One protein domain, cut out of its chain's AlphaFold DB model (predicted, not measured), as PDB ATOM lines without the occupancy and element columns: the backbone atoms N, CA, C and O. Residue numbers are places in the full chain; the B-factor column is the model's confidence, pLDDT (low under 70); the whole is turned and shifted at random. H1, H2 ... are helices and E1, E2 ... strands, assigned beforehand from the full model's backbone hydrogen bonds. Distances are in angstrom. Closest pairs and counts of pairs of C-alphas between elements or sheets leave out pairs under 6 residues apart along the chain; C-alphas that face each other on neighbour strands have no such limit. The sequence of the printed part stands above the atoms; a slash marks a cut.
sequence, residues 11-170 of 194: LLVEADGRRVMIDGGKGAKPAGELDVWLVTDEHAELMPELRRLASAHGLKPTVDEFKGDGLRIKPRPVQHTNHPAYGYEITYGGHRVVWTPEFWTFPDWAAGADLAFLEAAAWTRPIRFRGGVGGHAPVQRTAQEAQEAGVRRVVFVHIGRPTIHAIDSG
ATOM      1  N   LEU A  11     221.697 299.669 353.954       97.94
ATOM      2  CA  LEU A  11     221.941 299.584 352.524       97.94
ATOM      3  C   LEU A  11     223.414 299.274 352.277       97.94
ATOM      4  O   LEU A  11     224.289 299.979 352.772       97.94
ATOM      5  N   LEU A  12     223.680 298.238 351.484       98.00
ATOM      6  CA  LEU A  12     224.990 298.020 350.885       98.00
ATOM      7  C   LEU A  12     224.977 298.635 349.484       98.00
ATOM      8  O   LEU A  12     224.135 298.281 348.664       98.00
ATOM      9  N   VAL A  13     225.895 299.562 349.229       98.06
ATOM     10  CA  VAL A  13     226.080 300.211 347.926       98.06
ATOM     11  C   VAL A  13     227.317 299.624 347.263       98.06
ATOM     12  O   VAL A  13     228.394 299.643 347.861       98.06
ATOM     13  N   GLU A  14     227.168 299.132 346.033       97.25
ATOM     14  CA  GLU A  14     228.248 298.515 345.259       97.25
ATOM     15  C   GLU A  14     228.376 299.179 343.879       97.25
ATOM     16  O   GLU A  14     227.386 299.291 343.157       97.25
ATOM     17  N   ALA A  15     229.580 299.632 343.515       95.25
ATOM     18  CA  ALA A  15     229.883 300.189 342.189       95.25
ATOM     19  C   ALA A  15     231.390 300.114 341.898       95.25
ATOM     20  O   ALA A  15     232.184 300.496 342.752       95.25
ATOM     21  N   ASP A  16     231.797 299.622 340.722       92.06
ATOM     22  CA  ASP A  16     233.210 299.510 340.298       92.06
ATOM     23  C   ASP A  16     234.163 298.923 341.356       92.06
ATOM     24  O   ASP A  16     235.282 299.383 341.564       92.06
ATOM     25  N   GLY A  17     233.710 297.884 342.064       93.25
ATOM     26  CA  GLY A  17     234.489 297.239 343.125       93.25
ATOM     27  C   GLY A  17     234.511 297.994 344.460       93.25
ATOM     28  O   GLY A  17     235.057 297.467 345.425       93.25
ATOM     29  N   ARG A  18     233.881 299.173 344.549       96.94
ATOM     30  CA  ARG A  18     233.613 299.876 345.811       96.94
ATOM     31  C   ARG A  18     232.408 299.309 346.512       96.94
ATOM     32  O   ARG A  18     231.416 298.976 345.864       96.94
ATOM     33  N   ARG A  19     232.499 299.222 347.837       98.12
ATOM     34  CA  ARG A  19     231.483 298.621 348.701       98.12
ATOM     35  C   ARG A  19     231.340 299.446 349.966       98.12
ATOM     36  O   ARG A  19     232.223 299.464 350.823       98.12
ATOM     37  N   VAL A  20     230.212 300.134 350.082       98.50
ATOM     38  CA  VAL A  20     229.920 301.040 351.194       98.50
ATOM     39  C   VAL A  20     228.674 300.571 351.918       98.50
ATOM     40  O   VAL A  20     227.609 300.453 351.316       98.50
ATOM     41  N   MET A  21     228.800 300.320 353.218       98.31
ATOM     42  CA  MET A  21     227.654 300.007 354.068       98.31
ATOM     43  C   MET A  21     227.083 301.298 354.655       98.31
ATOM     44  O   MET A  21     227.846 302.131 355.139       98.31
ATOM     45  N   ILE A  22     225.761 301.454 354.650       98.38
ATOM     46  CA  ILE A  22     225.039 302.528 355.339       98.38
ATOM     47  C   ILE A  22     224.093 301.891 356.362       98.38
ATOM     48  O   ILE A  22     223.247 301.074 355.997       98.38
ATOM     49  N   ASP A  23     224.238 302.258 357.636       97.25
ATOM     50  CA  ASP A  23     223.481 301.715 358.775       97.25
ATOM     51  C   ASP A  23     223.494 300.177 358.841       97.25
ATOM     52  O   ASP A  23     224.560 299.560 358.903       97.25
ATOM     53  N   GLY A  24     222.314 299.552 358.894       91.94
ATOM     54  CA  GLY A  24     222.099 298.145 359.188       91.94
ATOM     55  C   GLY A  24     221.782 297.904 360.662       91.94
ATOM     56  O   GLY A  24     221.198 298.726 361.362       91.94
ATOM     57  N   GLY A  25     222.152 296.727 361.148       87.06
ATOM     58  CA  GLY A  25     221.873 296.288 362.510       87.06
ATOM     59  C   GLY A  25     221.854 294.772 362.571       87.06
ATOM     60  O   GLY A  25     222.427 294.104 361.706       87.06
ATOM     61  N   LYS A  26     221.202 294.200 363.583       83.44
ATOM     62  CA  LYS A  26     221.112 292.745 363.727       83.44
ATOM     63  C   LYS A  26     220.621 292.076 362.435       83.44
ATOM     64  O   LYS A  26     219.474 292.247 362.042       83.44
ATOM     65  N   GLY A  27     221.485 291.265 361.824       81.50
ATOM     66  CA  GLY A  27     221.214 290.576 360.556       81.50
ATOM     67  C   GLY A  27     222.015 291.122 359.373       81.50
ATOM     68  O   GLY A  27     222.277 290.362 358.445       81.50
ATOM     69  N   ALA A  28     222.500 292.365 359.445       84.75
ATOM     70  CA  ALA A  28     223.407 292.930 358.454       84.75
ATOM     71  C   ALA A  28     224.749 292.185 358.491       84.75
ATOM     72  O   ALA A  28     225.495 292.245 359.470       84.75
ATOM     73  N   LYS A  29     225.021 291.437 357.422       85.19
ATOM     74  CA  LYS A  29     226.254 290.670 357.224       85.19
ATOM     75  C   LYS A  29     226.750 290.886 355.795       85.19
ATOM     76  O   LYS A  29     226.661 289.956 354.991       85.19
ATOM     77  N   PRO A  30     227.196 292.107 355.449       90.56
ATOM     78  CA  PRO A  30     227.803 292.328 354.145       90.56
ATOM     79  C   PRO A  30     228.994 291.377 353.995       90.56
ATOM     80  O   PRO A  30     229.823 291.247 354.894       90.56
ATOM     81  N   ALA A  31     229.044 290.640 352.888       88.94
ATOM     82  CA  ALA A  31     230.175 289.767 352.603       88.94
ATOM     83  C   ALA A  31     231.373 290.607 352.140       88.94
ATOM     84  O   ALA A  31     231.176 291.675 351.577       88.94
ATOM     85  N   GLY A  32     232.599 290.098 352.279       92.06
ATOM     86  CA  GLY A  32     233.814 290.704 351.714       92.06
ATOM     87  C   GLY A  32     234.281 292.006 352.380       92.06
ATOM     88  O   GLY A  32     233.822 292.380 353.460       92.06
ATOM     89  N   GLU A  33     235.255 292.655 351.741       95.50
ATOM     90  CA  GLU A  33     235.846 293.906 352.227       95.50
ATOM     91  C   GLU A  33     234.927 295.098 351.944       95.50
ATOM     92  O   GLU A  33     234.245 295.140 350.920       95.50
ATOM     93  N   LEU A  34     234.908 296.046 352.880       97.94
ATOM     94  CA  LEU A  34     234.144 297.285 352.803       97.94
ATOM     95  C   LEU A  34     235.114 298.463 352.821       97.94
ATOM     96  O   LEU A  34     236.052 298.465 353.618       97.94
ATOM     97  N   ASP A  35     234.858 299.483 352.005       98.25
ATOM     98  CA  ASP A  35     235.648 300.716 352.018       98.25
ATOM     99  C   ASP A  35     235.319 301.571 353.254       98.25
ATOM    100  O   ASP A  35     236.206 302.152 353.879       98.25
ATOM    101  N   VAL A  36     234.031 301.667 353.609       98.38
ATOM    102  CA  VAL A  36     233.559 302.455 354.755       98.38
ATOM    103  C   VAL A  36     232.206 301.953 355.270       98.38
ATOM    104  O   VAL A  36     231.418 301.346 354.540       98.38
ATOM    105  N   TRP A  37     231.944 302.229 356.549       98.50
ATOM    106  CA  TRP A  37     230.645 302.048 357.188       98.50
ATOM    107  C   TRP A  37     230.091 303.416 357.590       98.50
ATOM    108  O   TRP A  37     230.566 304.043 358.538       98.50
ATOM    109  N   LEU A  38     229.095 303.887 356.855       98.69
ATOM    110  CA  LEU A  38     228.398 305.138 357.107       98.69
ATOM    111  C   LEU A  38     227.199 304.901 358.027       98.69
ATOM    112  O   LEU A  38     226.601 303.826 358.015       98.69
ATOM    113  N   VAL A  39     226.835 305.903 358.821       98.44
ATOM    114  CA  VAL A  39     225.597 305.884 359.614       98.44
ATOM    115  C   VAL A  39     224.788 307.146 359.379       98.44
ATOM    116  O   VAL A  39     225.346 308.190 359.048       98.44
ATOM    117  N   THR A  40     223.473 307.056 359.512       97.88
ATOM    118  CA  THR A  40     222.552 308.197 359.390       97.88
ATOM    119  C   THR A  40     222.465 309.013 360.680       97.88
ATOM    120  O   THR A  40     222.154 310.203 360.638       97.88
ATOM    121  N   ASP A  41     222.816 308.417 361.819       95.81
ATOM    122  CA  ASP A  41     222.813 309.066 363.127       95.81
ATOM    123  C   ASP A  41     223.834 308.424 364.092       95.81
ATOM    124  O   ASP A  41     223.714 307.265 364.489       95.81
ATOM    125  N   GLU A  42     224.835 309.198 364.524       96.06
ATOM    126  CA  GLU A  42     225.884 308.736 365.452       96.06
ATOM    127  C   GLU A  42     225.411 308.589 366.910       96.06
ATOM    128  O   GLU A  42     226.151 308.071 367.762       96.06
ATOM    129  N   HIS A  43     224.184 309.029 367.196       93.25
ATOM    130  CA  HIS A  43     223.514 308.935 368.489       93.25
ATOM    131  C   HIS A  43     222.405 307.876 368.514       93.25
ATOM    132  O   HIS A  43     221.809 307.665 369.575       93.25
ATOM    133  N   ALA A  44     222.169 307.174 367.401       90.12
ATOM    134  CA  ALA A  44     221.099 306.196 367.297       90.12
ATOM    135  C   ALA A  44     221.233 305.083 368.345       90.12
ATOM    136  O   ALA A  44     222.334 304.640 368.697       90.12
ATOM    137  N   GLU A  45     220.095 304.544 368.790       90.44
ATOM    138  CA  GLU A  45     220.042 303.437 369.757       90.44
ATOM    139  C   GLU A  45     220.827 302.198 369.280       90.44
ATOM    140  O   GLU A  45     221.340 301.428 370.092       90.44
ATOM    141  N   LEU A  46     220.964 302.025 367.959       92.56
ATOM    142  CA  LEU A  46     221.678 300.915 367.324       92.56
ATOM    143  C   LEU A  46     223.202 301.094 367.280       92.56
ATOM    144  O   LEU A  46     223.918 300.148 366.946       92.56
ATOM    145  N   MET A  47     223.737 302.258 367.656       95.62
ATOM    146  CA  MET A  47     225.170 302.545 367.542       95.62
ATOM    147  C   MET A  47     226.101 301.557 368.259       95.62
ATOM    148  O   MET A  47     227.152 301.242 367.696       95.62
ATOM    149  N   PRO A  48     225.789 301.019 369.457       95.25
ATOM    150  CA  PRO A  48     226.615 299.973 370.062       95.25
ATOM    151  C   PRO A  48     226.732 298.720 369.183       95.25
ATOM    152  O   PRO A  48     227.811 298.135 369.077       95.25
ATOM    153  N   GLU A  49     225.643 298.321 368.522       94.62
ATOM    154  CA  GLU A  49     225.643 297.183 367.605       94.62
ATOM    155  C   GLU A  49     226.379 297.507 366.302       94.62
ATOM    156  O   GLU A  49     227.233 296.723 365.885       94.62
ATOM    157  N   LEU A  50     226.116 298.672 365.703       95.94
ATOM    158  CA  LEU A  50     226.784 299.123 364.479       95.94
ATOM    159  C   LEU A  50     228.301 299.212 364.665       95.94
ATOM    160  O   LEU A  50     229.054 298.747 363.816       95.94
ATOM    161  N   ARG A  51     228.772 299.711 365.816       96.62
ATOM    162  CA  ARG A  51     230.206 299.727 366.157       96.62
ATOM    163  C   ARG A  51     230.802 298.326 366.172       96.62
ATOM    164  O   ARG A  51     231.872 298.128 365.606       96.62
ATOM    165  N   ARG A  52     230.111 297.356 366.779       95.12
ATOM    166  CA  ARG A  52     230.562 295.957 366.811       95.12
ATOM    167  C   ARG A  52     230.627 295.356 365.406       95.12
ATOM    168  O   ARG A  52     231.607 294.687 365.096       95.12
ATOM    169  N   LEU A  53     229.599 295.576 364.585       94.94
ATOM    170  CA  LEU A  53     229.542 295.059 363.215       94.94
ATOM    171  C   LEU A  53     230.646 295.671 362.348       94.94
ATOM    172  O   LEU A  53     231.437 294.931 361.775       94.94
ATOM    173  N   ALA A  54     230.778 296.995 362.340       96.12
ATOM    174  CA  ALA A  54     231.831 297.684 361.602       96.12
ATOM    175  C   ALA A  54     233.238 297.256 362.054       96.12
ATOM    176  O   ALA A  54     234.102 296.998 361.218       96.12
ATOM    177  N   SER A  55     233.462 297.084 363.365       96.00
ATOM    178  CA  SER A  55     234.756 296.621 363.891       96.00
ATOM    179  C   SER A  55     235.116 295.207 363.429       96.00
ATOM    180  O   SER A  55     236.297 294.913 363.269       96.00
ATOM    181  N   ALA A  56     234.132 294.343 363.157       94.88
ATOM    182  CA  ALA A  56     234.385 293.024 362.570       94.88
ATOM    183  C   ALA A  56     234.929 293.103 361.129       94.88
ATOM    184  O   ALA A  56     235.555 292.154 360.668       94.88
ATOM    185  N   HIS A  57     234.741 294.243 360.457       95.94
ATOM    186  CA  HIS A  57     235.336 294.578 359.160       95.94
ATOM    187  C   HIS A  57     236.559 295.506 359.285       95.94
ATOM    188  O   HIS A  57     237.039 296.022 358.284       95.94
ATOM    189  N   GLY A  58     237.067 295.755 360.499       96.88
ATOM    190  CA  GLY A  58     238.187 296.676 360.724       96.88
ATOM    191  C   GLY A  58     237.833 298.158 360.553       96.88
ATOM    192  O   GLY A  58     238.728 298.988 360.418       96.88
ATOM    193  N   LEU A  59     236.542 298.503 360.572       97.69
ATOM    194  CA  LEU A  59     236.035 299.853 360.334       97.69
ATOM    195  C   LEU A  59     235.437 300.481 361.596       97.69
ATOM    196  O   LEU A  59     235.040 299.805 362.549       97.69
ATOM    197  N   LYS A  60     235.311 301.810 361.568       97.50
ATOM    198  CA  LYS A  60     234.553 302.591 362.548       97.50
ATOM    199  C   LYS A  60     233.342 303.220 361.846       97.50
ATOM    200  O   LYS A  60     233.545 303.864 360.821       97.50
ATOM    201  N   PRO A  61     232.119 303.079 362.389       97.56
ATOM    202  CA  PRO A  61     230.951 303.727 361.813       97.56
ATOM    203  C   PRO A  61     231.034 305.242 362.020       97.56
ATOM    204  O   PRO A  61     231.433 305.686 363.102       97.56
ATOM    205  N   THR A  62     230.659 306.013 361.001       97.94
ATOM    206  CA  THR A  62     230.763 307.480 361.014       97.94
ATOM    207  C   THR A  62     229.700 308.127 360.133       97.94
ATOM    208  O   THR A  62     229.248 307.523 359.161       97.94
ATOM    209  N   VAL A  63     229.328 309.370 360.429       98.44
ATOM    210  CA  VAL A  63     228.717 310.241 359.414       98.44
ATOM    211  C   VAL A  63     229.848 310.890 358.623       98.44
ATOM    212  O   VAL A  63     230.576 311.716 359.169       98.44
ATOM    213  N   ASP A  64     230.022 310.521 357.357       98.31
ATOM    214  CA  ASP A  64     231.029 311.142 356.488       98.31
ATOM    215  C   ASP A  64     230.663 311.000 355.004       98.31
ATOM    216  O   ASP A  64     229.738 310.284 354.624       98.31
ATOM    217  N   GLU A  65     231.382 311.718 354.151       98.38
ATOM    218  CA  GLU A  65     231.316 311.590 352.707       98.38
ATOM    219  C   GLU A  65     232.260 310.488 352.203       98.38
ATOM    220  O   GLU A  65     233.433 310.436 352.565       98.38
ATOM    221  N   PHE A  66     231.779 309.659 351.276       98.62
ATOM    222  CA  PHE A  66     232.608 308.722 350.516       98.62
ATOM    223  C   PHE A  66     232.771 309.183 349.064       98.62
ATOM    224  O   PHE A  66     231.813 309.653 348.438       98.62
ATOM    225  N   LYS A  67     233.982 309.022 348.513       98.19
ATOM    226  CA  LYS A  67     234.302 309.227 347.091       98.19
ATOM    227  C   LYS A  67     235.302 308.173 346.627       98.19
ATOM    228  O   LYS A  67     236.398 308.108 347.178       98.19
ATOM    229  N   GLY A  68     234.975 307.437 345.572       96.50
ATOM    230  CA  GLY A  68     235.886 306.476 344.947       96.50
ATOM    231  C   GLY A  68     235.314 305.955 343.636       96.50
ATOM    232  O   GLY A  68     234.121 305.702 343.571       96.50
ATOM    233  N   ASP A  69     236.145 305.847 342.596       94.56
ATOM    234  CA  ASP A  69     235.783 305.275 341.285       94.56
ATOM    235  C   ASP A  69     234.438 305.777 340.732       94.56
ATOM    236  O   ASP A  69     233.550 305.021 340.370       94.56
ATOM    237  N   GLY A  70     234.250 307.101 340.736       94.50
ATOM    238  CA  GLY A  70     233.020 307.745 340.257       94.50
ATOM    239  C   GLY A  70     231.825 307.663 341.216       94.50
ATOM    240  O   GLY A  70     230.895 308.458 341.070       94.50
ATOM    241  N   LEU A  71     231.850 306.778 342.218       97.94
ATOM    242  CA  LEU A  71     230.843 306.706 343.275       97.94
ATOM    243  C   LEU A  71     231.074 307.835 344.278       97.94
ATOM    244  O   LEU A  71     232.169 308.013 344.819       97.94
ATOM    245  N   ARG A  72     230.016 308.592 344.557       98.56
ATOM    246  CA  ARG A  72     229.985 309.598 345.619       98.56
ATOM    247  C   ARG A  72     228.766 309.369 346.496       98.56
ATOM    248  O   ARG A  72     227.654 309.276 345.990       98.56
ATOM    249  N   ILE A  73     228.984 309.335 347.806       98.81
ATOM    250  CA  ILE A  73     227.936 309.196 348.817       98.81
ATOM    251  C   ILE A  73     228.109 310.343 349.801       98.81
ATOM    252  O   ILE A  73     229.136 310.432 350.469       98.81
ATOM    253  N   LYS A  74     227.142 311.258 349.857       98.75
ATOM    254  CA  LYS A  74     227.248 312.500 350.622       98.75
ATOM    255  C   LYS A  74     226.156 312.589 351.687       98.75
ATOM    256  O   LYS A  74     224.983 312.481 351.325       98.75
ATOM    257  N   PRO A  75     226.499 312.863 352.958       98.75
ATOM    258  CA  PRO A  75     225.499 313.069 353.993       98.75
ATOM    259  C   PRO A  75     224.733 314.367 353.728       98.75
ATOM    260  O   PRO A  75     225.304 315.410 353.383       98.75
ATOM    261  N   ARG A  76     223.417 314.306 353.893       98.62
ATOM    262  CA  ARG A  76     222.492 315.426 353.740       98.62
ATOM    263  C   ARG A  76     221.611 315.504 354.983       98.62
ATOM    264  O   ARG A  76     221.070 314.480 355.388       98.62
ATOM    265  N   PRO A  77     221.471 316.679 355.613       97.25
ATOM    266  CA  PRO A  77     220.717 316.787 356.853       97.25
ATOM    267  C   PRO A  77     219.244 316.431 356.631       97.25
ATOM    268  O   PRO A  77     218.654 316.786 355.606       97.25
ATOM    269  N   VAL A  78     218.648 315.774 357.622       96.88
ATOM    270  CA  VAL A  78     217.204 315.533 357.709       96.88
ATOM    271  C   VAL A  78     216.687 316.022 359.055       96.88
ATOM    272  O   VAL A  78     217.403 316.036 360.055       96.88
ATOM    273  N   GLN A  79     215.425 316.437 359.095       93.69
ATOM    274  CA  GLN A  79     214.755 316.664 360.371       93.69
ATOM    275  C   GLN A  79     214.274 315.311 360.869       93.69
ATOM    276  O   GLN A  79     213.399 314.735 360.240       93.69
ATOM    277  N   HIS A  80     214.821 314.797 361.964       89.56
ATOM    278  CA  HIS A  80     214.387 313.511 362.514       89.56
ATOM    279  C   HIS A  80     214.368 313.525 364.042       89.56
ATOM    280  O   HIS A  80     213.351 313.174 364.631       89.56
ATOM    281  N   THR A  81     215.420 314.032 364.684       88.00
ATOM    282  CA  THR A  81     215.544 314.138 366.148       88.00
ATOM    283  C   THR A  81     215.880 315.578 366.568       88.00
ATOM    284  O   THR A  81     215.723 316.526 365.796       88.00
ATOM    285  N   ASN A  82     216.309 315.765 367.822       85.44
ATOM    286  CA  ASN A  82     216.836 317.027 368.351       85.44
ATOM    287  C   ASN A  82     218.362 317.181 368.204       85.44
ATOM    288  O   ASN A  82     218.900 318.218 368.588       85.44
ATOM    289  N   HIS A  83     219.045 316.167 367.681       87.69
ATOM    290  CA  HIS A  83     220.460 316.198 367.330       87.69
ATOM    291  C   HIS A  83     220.606 316.028 365.810       87.69
ATOM    292  O   HIS A  83     219.618 315.760 365.122       87.69
ATOM    293  N   PRO A  84     221.809 316.230 365.248       93.56
ATOM    294  CA  PRO A  84     222.027 315.992 363.830       93.56
ATOM    295  C   PRO A  84     221.666 314.555 363.438       93.56
ATOM    296  O   PRO A  84     222.046 313.607 364.124       93.56
ATOM    297  N   ALA A  85     220.936 314.431 362.335       95.94
ATOM    298  CA  ALA A  85     220.603 313.190 361.653       95.94
ATOM    299  C   ALA A  85     220.670 313.448 360.144       95.94
ATOM    300  O   ALA A  85     220.475 314.582 359.677       95.94
ATOM    301  N   TYR A  86     220.969 312.406 359.379       98.50
ATOM    302  CA  TYR A  86     221.332 312.521 357.976       98.50
ATOM    303  C   TYR A  86     220.613 311.468 357.137       98.50
ATOM    304  O   TYR A  86     220.424 310.341 357.563       98.50
ATOM    305  N   GLY A  87     220.258 311.832 355.912       98.56
ATOM    306  CA  GLY A  87     220.162 310.886 354.807       98.56
ATOM    307  C   GLY A  87     221.437 310.948 353.967       98.56
ATOM    308  O   GLY A  87     222.327 311.761 354.223       98.56
ATOM    309  N   TYR A  88     221.515 310.128 352.930       98.88
ATOM    310  CA  TYR A  88     222.621 310.118 351.984       98.88
ATOM    311  C   TYR A  88     222.130 310.318 350.555       98.88
ATOM    312  O   TYR A  88     221.191 309.673 350.094       98.88
ATOM    313  N   GLU A  89     222.809 311.212 349.848       98.81
ATOM    314  CA  GLU A  89     222.729 311.336 348.399       98.81
ATOM    315  C   GLU A  89     223.850 310.499 347.780       98.81
ATOM    316  O   GLU A  89     225.027 310.727 348.064       98.81
ATOM    317  N   ILE A  90     223.475 309.533 346.950       98.81
ATOM    318  CA  ILE A  90     224.360 308.586 346.281       98.81
ATOM    319  C   ILE A  90     224.330 308.910 344.788       98.81
ATOM    320  O   ILE A  90     223.266 308.933 344.175       98.81
ATOM    321  N   THR A  91     225.484 309.169 344.188       98.31
ATOM    322  CA  THR A  91     225.594 309.466 342.755       98.31
ATOM    323  C   THR A  91     226.660 308.602 342.112       98.31
ATOM    324  O   THR A  91     227.779 308.536 342.627       98.31
ATOM    325  N   TYR A  92     226.323 307.990 340.982       96.88
ATOM    326  CA  TYR A  92     227.229 307.170 340.182       96.88
ATOM    327  C   TYR A  92     226.676 307.030 338.759       96.88
ATOM    328  O   TYR A  92     225.471 306.874 338.580       96.88
ATOM    329  N   GLY A  93     227.537 307.108 337.739       93.56
ATOM    330  CA  GLY A  93     227.127 306.822 336.358       93.56
ATOM    331  C   GLY A  93     226.010 307.713 335.796       93.56
ATOM    332  O   GLY A  93     225.256 307.273 334.937       93.56
ATOM    333  N   GLY A  94     225.857 308.939 336.309       94.00
ATOM    334  CA  GLY A  94     224.761 309.846 335.943       94.00
ATOM    335  C   GLY A  94     223.448 309.615 336.701       94.00
ATOM    336  O   GLY A  94     222.558 310.453 336.598       94.00
ATOM    337  N   HIS A  95     223.348 308.552 337.503       96.75
ATOM    338  CA  HIS A  95     222.197 308.280 338.366       96.75
ATOM    339  C   HIS A  95     222.349 308.934 339.735       96.75
ATOM    340  O   HIS A  95     223.457 309.058 340.272       96.75
ATOM    341  N   ARG A  96     221.213 309.314 340.321       98.19
ATOM    342  CA  ARG A  96     221.093 309.868 341.669       98.19
ATOM    343  C   ARG A  96     220.089 309.068 342.491       98.19
ATOM    344  O   ARG A  96     218.883 309.108 342.255       98.19
ATOM    345  N   VAL A  97     220.611 308.401 343.513       98.69
ATOM    346  CA  VAL A  97     219.866 307.609 344.490       98.69
ATOM    347  C   VAL A  97     219.868 308.325 345.837       98.69
ATOM    348  O   VAL A  97     220.843 308.969 346.224       98.69
ATOM    349  N   VAL A  98     218.766 308.222 346.566       98.81
ATOM    350  CA  VAL A  98     218.593 308.838 347.879       98.81
ATOM    351  C   VAL A  98     218.311 307.759 348.919       98.81
ATOM    352  O   VAL A  98     217.394 306.962 348.750       98.81
ATOM    353  N   TRP A  99     219.071 307.756 350.012       98.81
ATOM    354  CA  TRP A  99     218.833 306.924 351.191       98.81
ATOM    355  C   TRP A  99     218.435 307.806 352.372       98.81
ATOM    356  O   TRP A  99     219.258 308.543 352.909       98.81
ATOM    357  N   THR A 100     217.170 307.769 352.775       97.88
ATOM    358  CA  THR A 100     216.653 308.566 353.897       97.88
ATOM    359  C   THR A 100     215.569 307.771 354.627       97.88
ATOM    360  O   THR A 100     214.376 308.059 354.485       97.88
ATOM    361  N   PRO A 101     215.979 306.740 355.392       96.69
ATOM    362  CA  PRO A 101     215.059 305.824 356.055       96.69
ATOM    363  C   PRO A 101     214.306 306.468 357.219       96.69
ATOM    364  O   PRO A 101     213.264 305.950 357.596       96.69
ATOM    365  N   GLU A 102     214.816 307.571 357.777       95.25
ATOM    366  CA  GLU A 102     214.250 308.203 358.968       95.25
ATOM    367  C   GLU A 102     214.152 309.726 358.815       95.25
ATOM    368  O   GLU A 102     215.167 310.406 358.661       95.25
ATOM    369  N   PHE A 103     212.929 310.279 358.836       96.50
ATOM    370  CA  PHE A 103     212.693 311.733 358.802       96.50
ATOM    371  C   PHE A 103     211.268 312.143 359.209       96.50
ATOM    372  O   PHE A 103     210.307 311.394 359.073       96.50
ATOM    373  N   TRP A 104     211.126 313.391 359.654       95.62
ATOM    374  CA  TRP A 104     209.887 314.056 360.064       95.62
ATOM    375  C   TRP A 104     209.223 314.847 358.930       95.62
ATOM    376  O   TRP A 104     207.997 314.867 358.814       95.62
ATOM    377  N   THR A 105     210.030 315.513 358.104       95.00
ATOM    378  CA  THR A 105     209.602 316.289 356.929       95.00
ATOM    379  C   THR A 105     210.316 315.766 355.704       95.00
ATOM    380  O   THR A 105     211.519 315.502 355.793       95.00
ATOM    381  N   PHE A 106     209.608 315.669 354.577       97.56
ATOM    382  CA  PHE A 106     210.230 315.270 353.322       97.56
ATOM    383  C   PHE A 106     211.458 316.149 353.021       97.56
ATOM    384  O   PHE A 106     211.378 317.375 353.135       97.56
ATOM    385  N   PRO A 107     212.616 315.545 352.708       97.31
ATOM    386  CA  PRO A 107     213.822 316.304 352.430       97.31
ATOM    387  C   PRO A 107     213.791 316.900 351.018       97.31
ATOM    388  O   PRO A 107     213.891 316.169 350.037       97.31
ATOM    389  N   ASP A 108     213.773 318.230 350.900       97.25
ATOM    390  CA  ASP A 108     213.789 318.931 349.599       97.25
ATOM    391  C   ASP A 108     214.962 318.507 348.700       97.25
ATOM    392  O   ASP A 108     214.854 318.461 347.474       97.25
ATOM    393  N   TRP A 109     216.097 318.142 349.305       98.38
ATOM    394  CA  TRP A 109     217.271 317.662 348.581       98.38
ATOM    395  C   TRP A 109     217.076 316.286 347.936       98.38
ATOM    396  O   TRP A 109     217.962 315.870 347.199       98.38
ATOM    397  N   ALA A 110     215.964 315.587 348.173       98.38
ATOM    398  CA  ALA A 110     215.608 314.350 347.483       98.38
ATOM    399  C   ALA A 110     214.858 314.585 346.158       98.38
ATOM    400  O   ALA A 110     214.706 313.650 345.374       98.38
ATOM    401  N   ALA A 111     214.427 315.820 345.874       98.31
ATOM    402  CA  ALA A 111     213.670 316.154 344.670       98.31
ATOM    403  C   ALA A 111     214.394 315.722 343.386       98.31
ATOM    404  O   ALA A 111     215.602 315.928 343.243       98.31
ATOM    405  N   GLY A 112     213.664 315.116 342.447       98.38
ATOM    406  CA  GLY A 112     214.195 314.655 341.163       98.38
ATOM    407  C   GLY A 112     215.163 313.468 341.228       98.38
ATOM    408  O   GLY A 112     215.913 313.269 340.278       98.38
ATOM    409  N   ALA A 113     215.230 312.729 342.342       98.62
ATOM    410  CA  ALA A 113     216.036 311.510 342.417       98.62
ATOM    411  C   ALA A 113     215.494 310.414 341.481       98.62
ATOM    412  O   ALA A 113     214.282 310.292 341.282       98.62
ATOM    413  N   ASP A 114     216.393 309.590 340.943       98.50
ATOM    414  CA  ASP A 114     216.033 308.434 340.119       98.50
ATOM    415  C   ASP A 114     215.404 307.323 340.964       98.50
ATOM    416  O   ASP A 114     214.446 306.672 340.553       98.50
ATOM    417  N   LEU A 115     215.915 307.156 342.183       98.69
ATOM    418  CA  LEU A 115     215.390 306.247 343.192       98.69
ATOM    419  C   LEU A 115     215.542 306.875 344.570       98.69
ATOM    420  O   LEU A 115     216.609 307.390 344.904       98.69
ATOM    421  N   ALA A 116     214.503 306.790 345.391       98.81
ATOM    422  CA  ALA A 116     214.571 307.195 346.786       98.81
ATOM    423  C   ALA A 116     214.054 306.095 347.713       98.81
ATOM    424  O   ALA A 116     212.932 305.615 347.557       98.81
ATOM    425  N   PHE A 117     214.870 305.748 348.706       98.81
ATOM    426  CA  PHE A 117     214.496 304.912 349.836       98.81
ATOM    427  C   PHE A 117     214.006 305.800 350.977       98.81
ATOM    428  O   PHE A 117     214.797 306.568 351.535       98.81
ATOM    429  N   LEU A 118     212.713 305.724 351.292       98.62
ATOM    430  CA  LEU A 118     212.034 306.675 352.174       98.62
ATOM    431  C   LEU A 118     211.407 306.013 353.411       98.62
ATOM    432  O   LEU A 118     211.007 304.853 353.382       98.62
ATOM    433  N   GLU A 119     211.288 306.806 354.473       97.38
ATOM    434  CA  GLU A 119     210.612 306.529 355.747       97.38
ATOM    435  C   GLU A 119     209.246 305.833 355.620       97.38
ATOM    436  O   GLU A 119     208.369 306.292 354.881       97.38
ATOM    437  N   ALA A 120     209.038 304.776 356.415       97.62
ATOM    438  CA  ALA A 120     207.785 304.025 356.459       97.62
ATOM    439  C   ALA A 120     207.390 303.492 357.849       97.62
ATOM    440  O   ALA A 120     206.667 302.497 357.965       97.62
ATOM    441  N   ALA A 121     207.810 304.135 358.934       96.69
ATOM    442  CA  ALA A 121     207.410 303.800 360.296       96.69
ATOM    443  C   ALA A 121     205.946 304.149 360.572       96.69
ATOM    444  O   ALA A 121     205.278 303.464 361.350       96.69
ATOM    445  N   ALA A 122     205.448 305.214 359.944       96.44
ATOM    446  CA  ALA A 122     204.112 305.759 360.132       96.44
ATOM    447  C   ALA A 122     203.263 305.620 358.858       96.44
ATOM    448  O   ALA A 122     203.769 305.816 357.764       96.44
ATOM    449  N   TRP A 123     201.956 305.346 358.985       96.50
ATOM    450  CA  TRP A 123     201.069 305.155 357.823       96.50
ATOM    451  C   TRP A 123     200.326 306.434 357.400       96.50
ATOM    452  O   TRP A 123     200.739 307.113 356.465       96.50
ATOM    453  N   THR A 124     199.243 306.783 358.104       94.50
ATOM    454  CA  THR A 124     198.394 307.961 357.821       94.50
ATOM    455  C   THR A 124     198.664 309.135 358.759       94.50
ATOM    456  O   THR A 124     198.400 310.288 358.427       94.50
ATOM    457  N   ARG A 125     199.180 308.859 359.962       93.75
ATOM    458  CA  ARG A 125     199.466 309.864 360.991       93.75
ATOM    459  C   ARG A 125     200.944 309.843 361.340       93.75
ATOM    460  O   ARG A 125     201.457 308.751 361.573       93.75
ATOM    461  N   PRO A 126     201.598 311.010 361.436       94.06
ATOM    462  CA  PRO A 126     202.996 311.067 361.829       94.06
ATOM    463  C   PRO A 126     203.197 310.516 363.247       94.06
ATOM    464  O   PRO A 126     202.330 310.667 364.114       94.06
ATOM    465  N   ILE A 127     204.371 309.942 363.507       93.25
ATOM    466  CA  ILE A 127     204.802 309.584 364.864       93.25
ATOM    467  C   ILE A 127     205.681 310.714 365.370       93.25
ATOM    468  O   ILE A 127     206.757 310.935 364.831       93.25
ATOM    469  N   ARG A 128     205.246 311.426 366.407       92.44
ATOM    470  CA  ARG A 128     206.014 312.533 366.985       92.44
ATOM    471  C   ARG A 128     206.796 312.068 368.207       92.44
ATOM    472  O   ARG A 128     206.232 311.404 369.078       92.44
ATOM    473  N   PHE A 129     208.063 312.458 368.309       88.00
ATOM    474  CA  PHE A 129     208.859 312.150 369.493       88.00
ATOM    475  C   PHE A 129     208.401 312.938 370.721       88.00
ATOM    476  O   PHE A 129     207.859 314.047 370.637       88.00
ATOM    477  N   ARG A 130     208.617 312.347 371.902       80.19
ATOM    478  CA  ARG A 130     208.314 312.987 373.186       80.19
ATOM    479  C   ARG A 130     209.148 314.266 373.313       80.19
ATOM    480  O   ARG A 130     210.354 314.236 373.120       80.19
ATOM    481  N   GLY A 131     208.499 315.388 373.631       74.62
ATOM    482  CA  GLY A 131     209.134 316.716 373.627       74.62
ATOM    483  C   GLY A 131     208.982 317.477 372.305       74.62
ATOM    484  O   GLY A 131     209.303 318.656 372.242       74.62
ATOM    485  N   GLY A 132     208.419 316.843 371.273       75.62
ATOM    486  CA  GLY A 132     207.953 317.508 370.060       75.62
ATOM    487  C   GLY A 132     209.030 317.872 369.041       75.62
ATOM    488  O   GLY A 132     208.682 318.518 368.049       75.62
ATOM    489  N   VAL A 133     210.277 317.457 369.270       73.81
ATOM    490  CA  VAL A 133     211.424 317.697 368.390       73.81
ATOM    491  C   VAL A 133     211.639 316.454 367.522       73.81
ATOM    492  O   VAL A 133     212.244 315.482 367.965       73.81
ATOM    493  N   GLY A 134     211.070 316.473 366.315       87.75
ATOM    494  CA  GLY A 134     211.223 315.403 365.330       87.75
ATOM    495  C   GLY A 134     210.219 314.245 365.433       87.75
ATOM    496  O   GLY A 134     209.198 314.325 366.133       87.75
ATOM    497  N   GLY A 135     210.500 313.182 364.682       93.56
ATOM    498  CA  GLY A 135     209.641 312.017 364.523       93.56
ATOM    499  C   GLY A 135     209.743 311.367 363.142       93.56
ATOM    500  O   GLY A 135     210.736 311.537 362.436       93.56
ATOM    501  N   HIS A 136     208.671 310.668 362.764       96.25
ATOM    502  CA  HIS A 136     208.526 309.953 361.498       96.25
ATOM    503  C   HIS A 136     207.342 310.495 360.682       96.25
ATOM    504  O   HIS A 136     206.217 310.603 361.196       96.25
ATOM    505  N   ALA A 137     207.599 310.811 359.414       96.94
ATOM    506  CA  ALA A 137     206.605 311.219 358.433       96.94
ATOM    507  C   ALA A 137     205.687 310.042 358.047       96.94
ATOM    508  O   ALA A 137     206.137 308.899 357.993       96.94
ATOM    509  N   PRO A 138     204.389 310.283 357.786       97.50
ATOM    510  CA  PRO A 138     203.477 309.232 357.354       97.50
ATOM    511  C   PRO A 138     203.673 308.900 355.867       97.50
ATOM    512  O   PRO A 138     203.722 309.810 355.039       97.50
ATOM    513  N   VAL A 139     203.695 307.606 355.529       98.19
ATOM    514  CA  VAL A 139     203.899 307.070 354.168       98.19
ATOM    515  C   VAL A 139     203.034 307.764 353.119       98.19
ATOM    516  O   VAL A 139     203.545 308.141 352.071       98.19
ATOM    517  N   GLN A 140     201.743 307.978 353.393       95.88
ATOM    518  CA  GLN A 140     200.834 308.591 352.413       95.88
ATOM    519  C   GLN A 140     201.267 310.008 352.022       95.88
ATOM    520  O   GLN A 140     201.247 310.365 350.847       95.88
ATOM    521  N   ARG A 141     201.692 310.802 353.013       97.38
ATOM    522  CA  ARG A 141     202.184 312.160 352.779       97.38
ATOM    523  C   ARG A 141     203.541 312.131 352.086       97.38
ATOM    524  O   ARG A 141     203.731 312.851 351.115       97.38
ATOM    525  N   THR A 142     204.444 311.267 352.544       98.25
ATOM    526  CA  THR A 142     205.761 311.085 351.929       98.25
ATOM    527  C   THR A 142     205.647 310.687 350.454       98.25
ATOM    528  O   THR A 142     206.382 311.219 349.628       98.25
ATOM    529  N   ALA A 143     204.716 309.793 350.099       98.00
ATOM    530  CA  ALA A 143     204.475 309.386 348.714       98.00
ATOM    531  C   ALA A 143     204.023 310.568 347.844       98.00
ATOM    532  O   ALA A 143     204.553 310.766 346.751       98.00
ATOM    533  N   GLN A 144     203.077 311.366 348.349       97.88
ATOM    534  CA  GLN A 144     202.594 312.560 347.660       97.88
ATOM    535  C   GLN A 144     203.718 313.590 347.466       97.88
ATOM    536  O   GLN A 144     203.942 314.045 346.347       97.88
ATOM    537  N   GLU A 145     204.458 313.920 348.527       98.50
ATOM    538  CA  GLU A 145     205.549 314.905 348.477       98.50
ATOM    539  C   GLU A 145     206.676 314.444 347.534       98.50
ATOM    540  O   GLU A 145     207.190 315.240 346.751       98.50
ATOM    541  N   ALA A 146     207.011 313.149 347.522       98.50
ATOM    542  CA  ALA A 146     207.993 312.592 346.592       98.50
ATOM    543  C   ALA A 146     207.537 312.679 345.125       98.50
ATOM    544  O   ALA A 146     208.341 313.010 344.249       98.50
ATOM    545  N   GLN A 147     206.255 312.413 344.859       98.19
ATOM    546  CA  GLN A 147     205.670 312.547 343.526       98.19
ATOM    547  C   GLN A 147     205.696 314.006 343.052       98.19
ATOM    548  O   GLN A 147     206.129 314.283 341.935       98.19
ATOM    549  N   GLU A 148     205.266 314.941 343.901       98.50
ATOM    550  CA  GLU A 148     205.286 316.383 343.615       98.50
ATOM    551  C   GLU A 148     206.715 316.900 343.391       98.50
ATOM    552  O   GLU A 148     206.950 317.734 342.517       98.50
ATOM    553  N   ALA A 149     207.687 316.347 344.120       98.50
ATOM    554  CA  ALA A 149     209.107 316.642 343.968       98.50
ATOM    555  C   ALA A 149     209.766 315.942 342.759       98.50
ATOM    556  O   ALA A 149     210.972 316.093 342.544       98.50
ATOM    557  N   GLY A 150     209.011 315.170 341.970       98.50
ATOM    558  CA  GLY A 150     209.492 314.530 340.745       98.50
ATOM    559  C   GLY A 150     210.457 313.362 340.965       98.50
ATOM    560  O   GLY A 150     211.280 313.090 340.091       98.50
ATOM    561  N   VAL A 151     210.397 312.682 342.114       98.69
ATOM    562  CA  VAL A 151     211.153 311.439 342.337       98.69
ATOM    563  C   VAL A 151     210.624 310.353 341.396       98.69
ATOM    564  O   VAL A 151     209.420 310.100 341.353       98.69
ATOM    565  N   ARG A 152     211.511 309.702 340.634       98.06
ATOM    566  CA  ARG A 152     211.111 308.759 339.571       98.06
ATOM    567  C   ARG A 152     210.621 307.416 340.114       98.06
ATOM    568  O   ARG A 152     209.659 306.865 339.588       98.06
ATOM    569  N   ARG A 153     211.268 306.898 341.161       98.19
ATOM    570  CA  ARG A 153     210.878 305.669 341.863       98.19
ATOM    571  C   ARG A 153     211.057 305.843 343.365       98.19
ATOM    572  O   ARG A 153     212.103 306.293 343.825       98.19
ATOM    573  N   VAL A 154     210.041 305.460 344.128       98.62
ATOM    574  CA  VAL A 154     210.053 305.501 345.593       98.62
ATOM    575  C   VAL A 154     209.957 304.082 346.120       98.62
ATOM    576  O   VAL A 154     209.065 303.343 345.718       98.62
ATOM    577  N   VAL A 155     210.846 303.737 347.044       98.69
ATOM    578  CA  VAL A 155     210.833 302.474 347.779       98.69
ATOM    579  C   VAL A 155     210.767 302.790 349.264       98.69
ATOM    580  O   VAL A 155     211.630 303.467 349.815       98.69
ATOM    581  N   PHE A 156     209.744 302.296 349.939       98.50
ATOM    582  CA  PHE A 156     209.569 302.502 351.368       98.50
ATOM    583  C   PHE A 156     210.414 301.511 352.179       98.50
ATOM    584  O   PHE A 156     210.368 300.301 351.957       98.50
ATOM    585  N   VAL A 157     211.181 302.038 353.133       97.75
ATOM    586  CA  VAL A 157     212.080 301.314 354.047       97.75
ATOM    587  C   VAL A 157     211.764 301.693 355.497       97.75
ATOM    588  O   VAL A 157     210.837 302.454 355.745       97.75
ATOM    589  N   HIS A 158     212.500 301.156 356.477       95.88
ATOM    590  CA  HIS A 158     212.253 301.449 357.900       95.88
ATOM    591  C   HIS A 158     210.781 301.181 358.299       95.88
ATOM    592  O   HIS A 158     210.085 301.995 358.903       95.88
ATOM    593  N   ILE A 159     210.267 300.014 357.896       96.31
ATOM    594  CA  ILE A 159     208.834 299.716 357.944       96.31
ATOM    595  C   ILE A 159     208.383 299.430 359.381       96.31
ATOM    596  O   ILE A 159     208.722 298.403 359.985       96.31
ATOM    597  N   GLY A 160     207.559 300.328 359.915       95.62
ATOM    598  CA  GLY A 160     207.011 300.247 361.267       95.62
ATOM    599  C   GLY A 160     205.703 299.465 361.353       95.62
ATOM    600  O   GLY A 160     205.059 299.139 360.356       95.62
ATOM    601  N   ARG A 161     205.267 299.189 362.591       95.81
ATOM    602  CA  ARG A 161     204.008 298.468 362.866       95.81
ATOM    603  C   ARG A 161     202.773 299.096 362.202       95.81
ATOM    604  O   ARG A 161     202.007 298.331 361.624       95.81
ATOM    605  N   PRO A 162     202.555 300.427 362.250       95.75
ATOM    606  CA  PRO A 162     201.426 301.049 361.554       95.75
ATOM    607  C   PRO A 162     201.371 300.695 360.066       95.75
ATOM    608  O   PRO A 162     200.316 300.329 359.560       95.75
ATOM    609  N   THR A 163     202.516 300.743 359.390       97.12
ATOM    610  CA  THR A 163     202.624 300.429 357.962       97.12
ATOM    611  C   THR A 163     202.441 298.941 357.694       97.12
ATOM    612  O   THR A 163     201.740 298.581 356.755       97.12
ATOM    613  N   ILE A 164     202.972 298.062 358.551       96.06
ATOM    614  CA  ILE A 164     202.703 296.615 358.474       96.06
ATOM    615  C   ILE A 164     201.197 296.340 358.521       96.06
ATOM    616  O   ILE A 164     200.691 295.604 357.682       96.06
ATOM    617  N   HIS A 165     200.470 296.956 359.458       95.69
ATOM    618  CA  HIS A 165     199.021 296.771 359.557       95.69
ATOM    619  C   HIS A 165     198.277 297.239 358.302       95.69
ATOM    620  O   HIS A 165     197.330 296.577 357.880       95.69
ATOM    621  N   ALA A 166     198.708 298.342 357.693       96.31
ATOM    622  CA  ALA A 166     198.119 298.842 356.458       96.31
ATOM    623  C   ALA A 166     198.389 297.919 355.259       96.31
ATOM    624  O   ALA A 166     197.473 297.624 354.491       96.31
ATOM    625  N   ILE A 167     199.622 297.412 355.129       95.38
ATOM    626  CA  ILE A 167     199.986 296.413 354.113       95.38
ATOM    627  C   ILE A 167     199.128 295.156 354.285       95.38
ATOM    628  O   ILE A 167     198.506 294.707 353.324       95.38
ATOM    629  N   ASP A 168     199.037 294.633 355.510       96.00
ATOM    630  CA  ASP A 168     198.253 293.433 355.827       96.00
ATOM    631  C   ASP A 168     196.742 293.643 355.575       96.00
ATOM    632  O   ASP A 168     196.020 292.685 355.305       96.00
ATOM    633  N   SER A 169     196.269 294.895 355.608       95.94
ATOM    634  CA  SER A 169     194.884 295.285 355.290       95.94
ATOM    635  C   SER A 169     194.657 295.591 353.800       95.94
ATOM    636  O   SER A 169     193.538 295.908 353.403       95.94
ATOM    637  N   GLY A 170     195.696 295.495 352.963       94.94
ATOM    638  CA  GLY A 170     195.622 295.724 351.518       94.94
ATOM    639  C   GLY A 170     195.703 297.190 351.078       94.94
ATOM    640  O   GLY A 170     195.554 297.466 349.890       94.94
TER     641      GLY A 170
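AT A GLANCE: This is residues 11 to 170 of the 194 residues of the protein "Lactamase_B domain-containing protein" of Dehalococcoidia bacterium (UniProt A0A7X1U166). A twisted sheet of six strands, E4 to E9, makes the long wall, and a small sheet, E1 to E3, faces only part of it, the end with E4, E5 and E6, as a partial sandwich. H1 covers the small sheet's other face, H2 packs on the large sheet at E8 and E9, and H3 lies at the end far from the small sheet. The 160 printed residues hold nine strands and three helices, in the order E1 E2 E3 H1 E4 E5 E6 E7 E8 H2 E9 H3, with under half of the residues in named elements. Both sheets are mixed, in the orders E4 E5 E6 E7 E8 E9 and E1 E2 E3, and the class is mixed, helices and strands. The whole is compact and rounded, with a radius of gyration of the C-alphas of 15.6 A and spans of 41 by 36 by 31 A.

HOW THE PARTS SIT: Start with E4, residues 66 to 68, E5, 71 to 77, E6, 86 to 92, and E7, 95 to 100: a meander, each strand the antiparallel neighbour of the one before. Look for N 74 and O 89, 2.8 A apart, between E5 and E6. E8, residues 115 to 119, is parallel to E7, with N 98 and O 115 at 2.8 A. H2, residues 139 to 148, and E9, residues 154 to 157, complete with E8 a strand-helix-strand unit, two parallel neighbour strands with a helix between, whose crossover is right-handed; N 155 and O 116 are 2.9 A apart. H2 is on this sheet at a height over the sheet of 9.5 A, and its closest C-alphas to E8 are those of Val 139 and Glu 119, 6.9 A apart. E1, residues 11 to 15, and E2, 18 to 23, form a hairpin, with N 13 and O 20 at 2.8 A; E3, 36 to 38, is parallel to E2, with N 38 and O 21 at 2.8 A. The two sheets form a sandwich, two sheets face to face, their facing parts 9.5 A centre to centre. H1, residues 47 to 56, is on the small sheet, two layers, at a height over the sheet of 9.9 A. H3, residues 161 to 168, is close to H2 but not clearly touching, the closest C-alphas, of Val 139 and Thr 163, being 7.8 A apart. In H1, H2 and H3 every O i to N i+4 pair is within hydrogen-bond range.

IN THESE COORDINATES: Find C-alpha 71 at (230.843, 306.706, 343.275); from there E5 runs 19.7 A to C-alpha 77, and E6 runs 19.5 A. E2 measures 16.6 A, E7 16.5 A, H1 14.2 A and H2 14.1 A. E1 begins at C-alpha 11, (221.941, 299.584, 352.524), and H3 ends at C-alpha 168, (198.253, 293.433, 355.827).

THE WHOLE: The two C-alphas farthest apart, of Asp 16 and Gly 131, are 44.6 A apart. The printed part has no cut; the links E2 to E3, E7 to E8 and E8 to H2 are long. The mean pLDDT of the printed part is 95.5, and no printed residue is under 70.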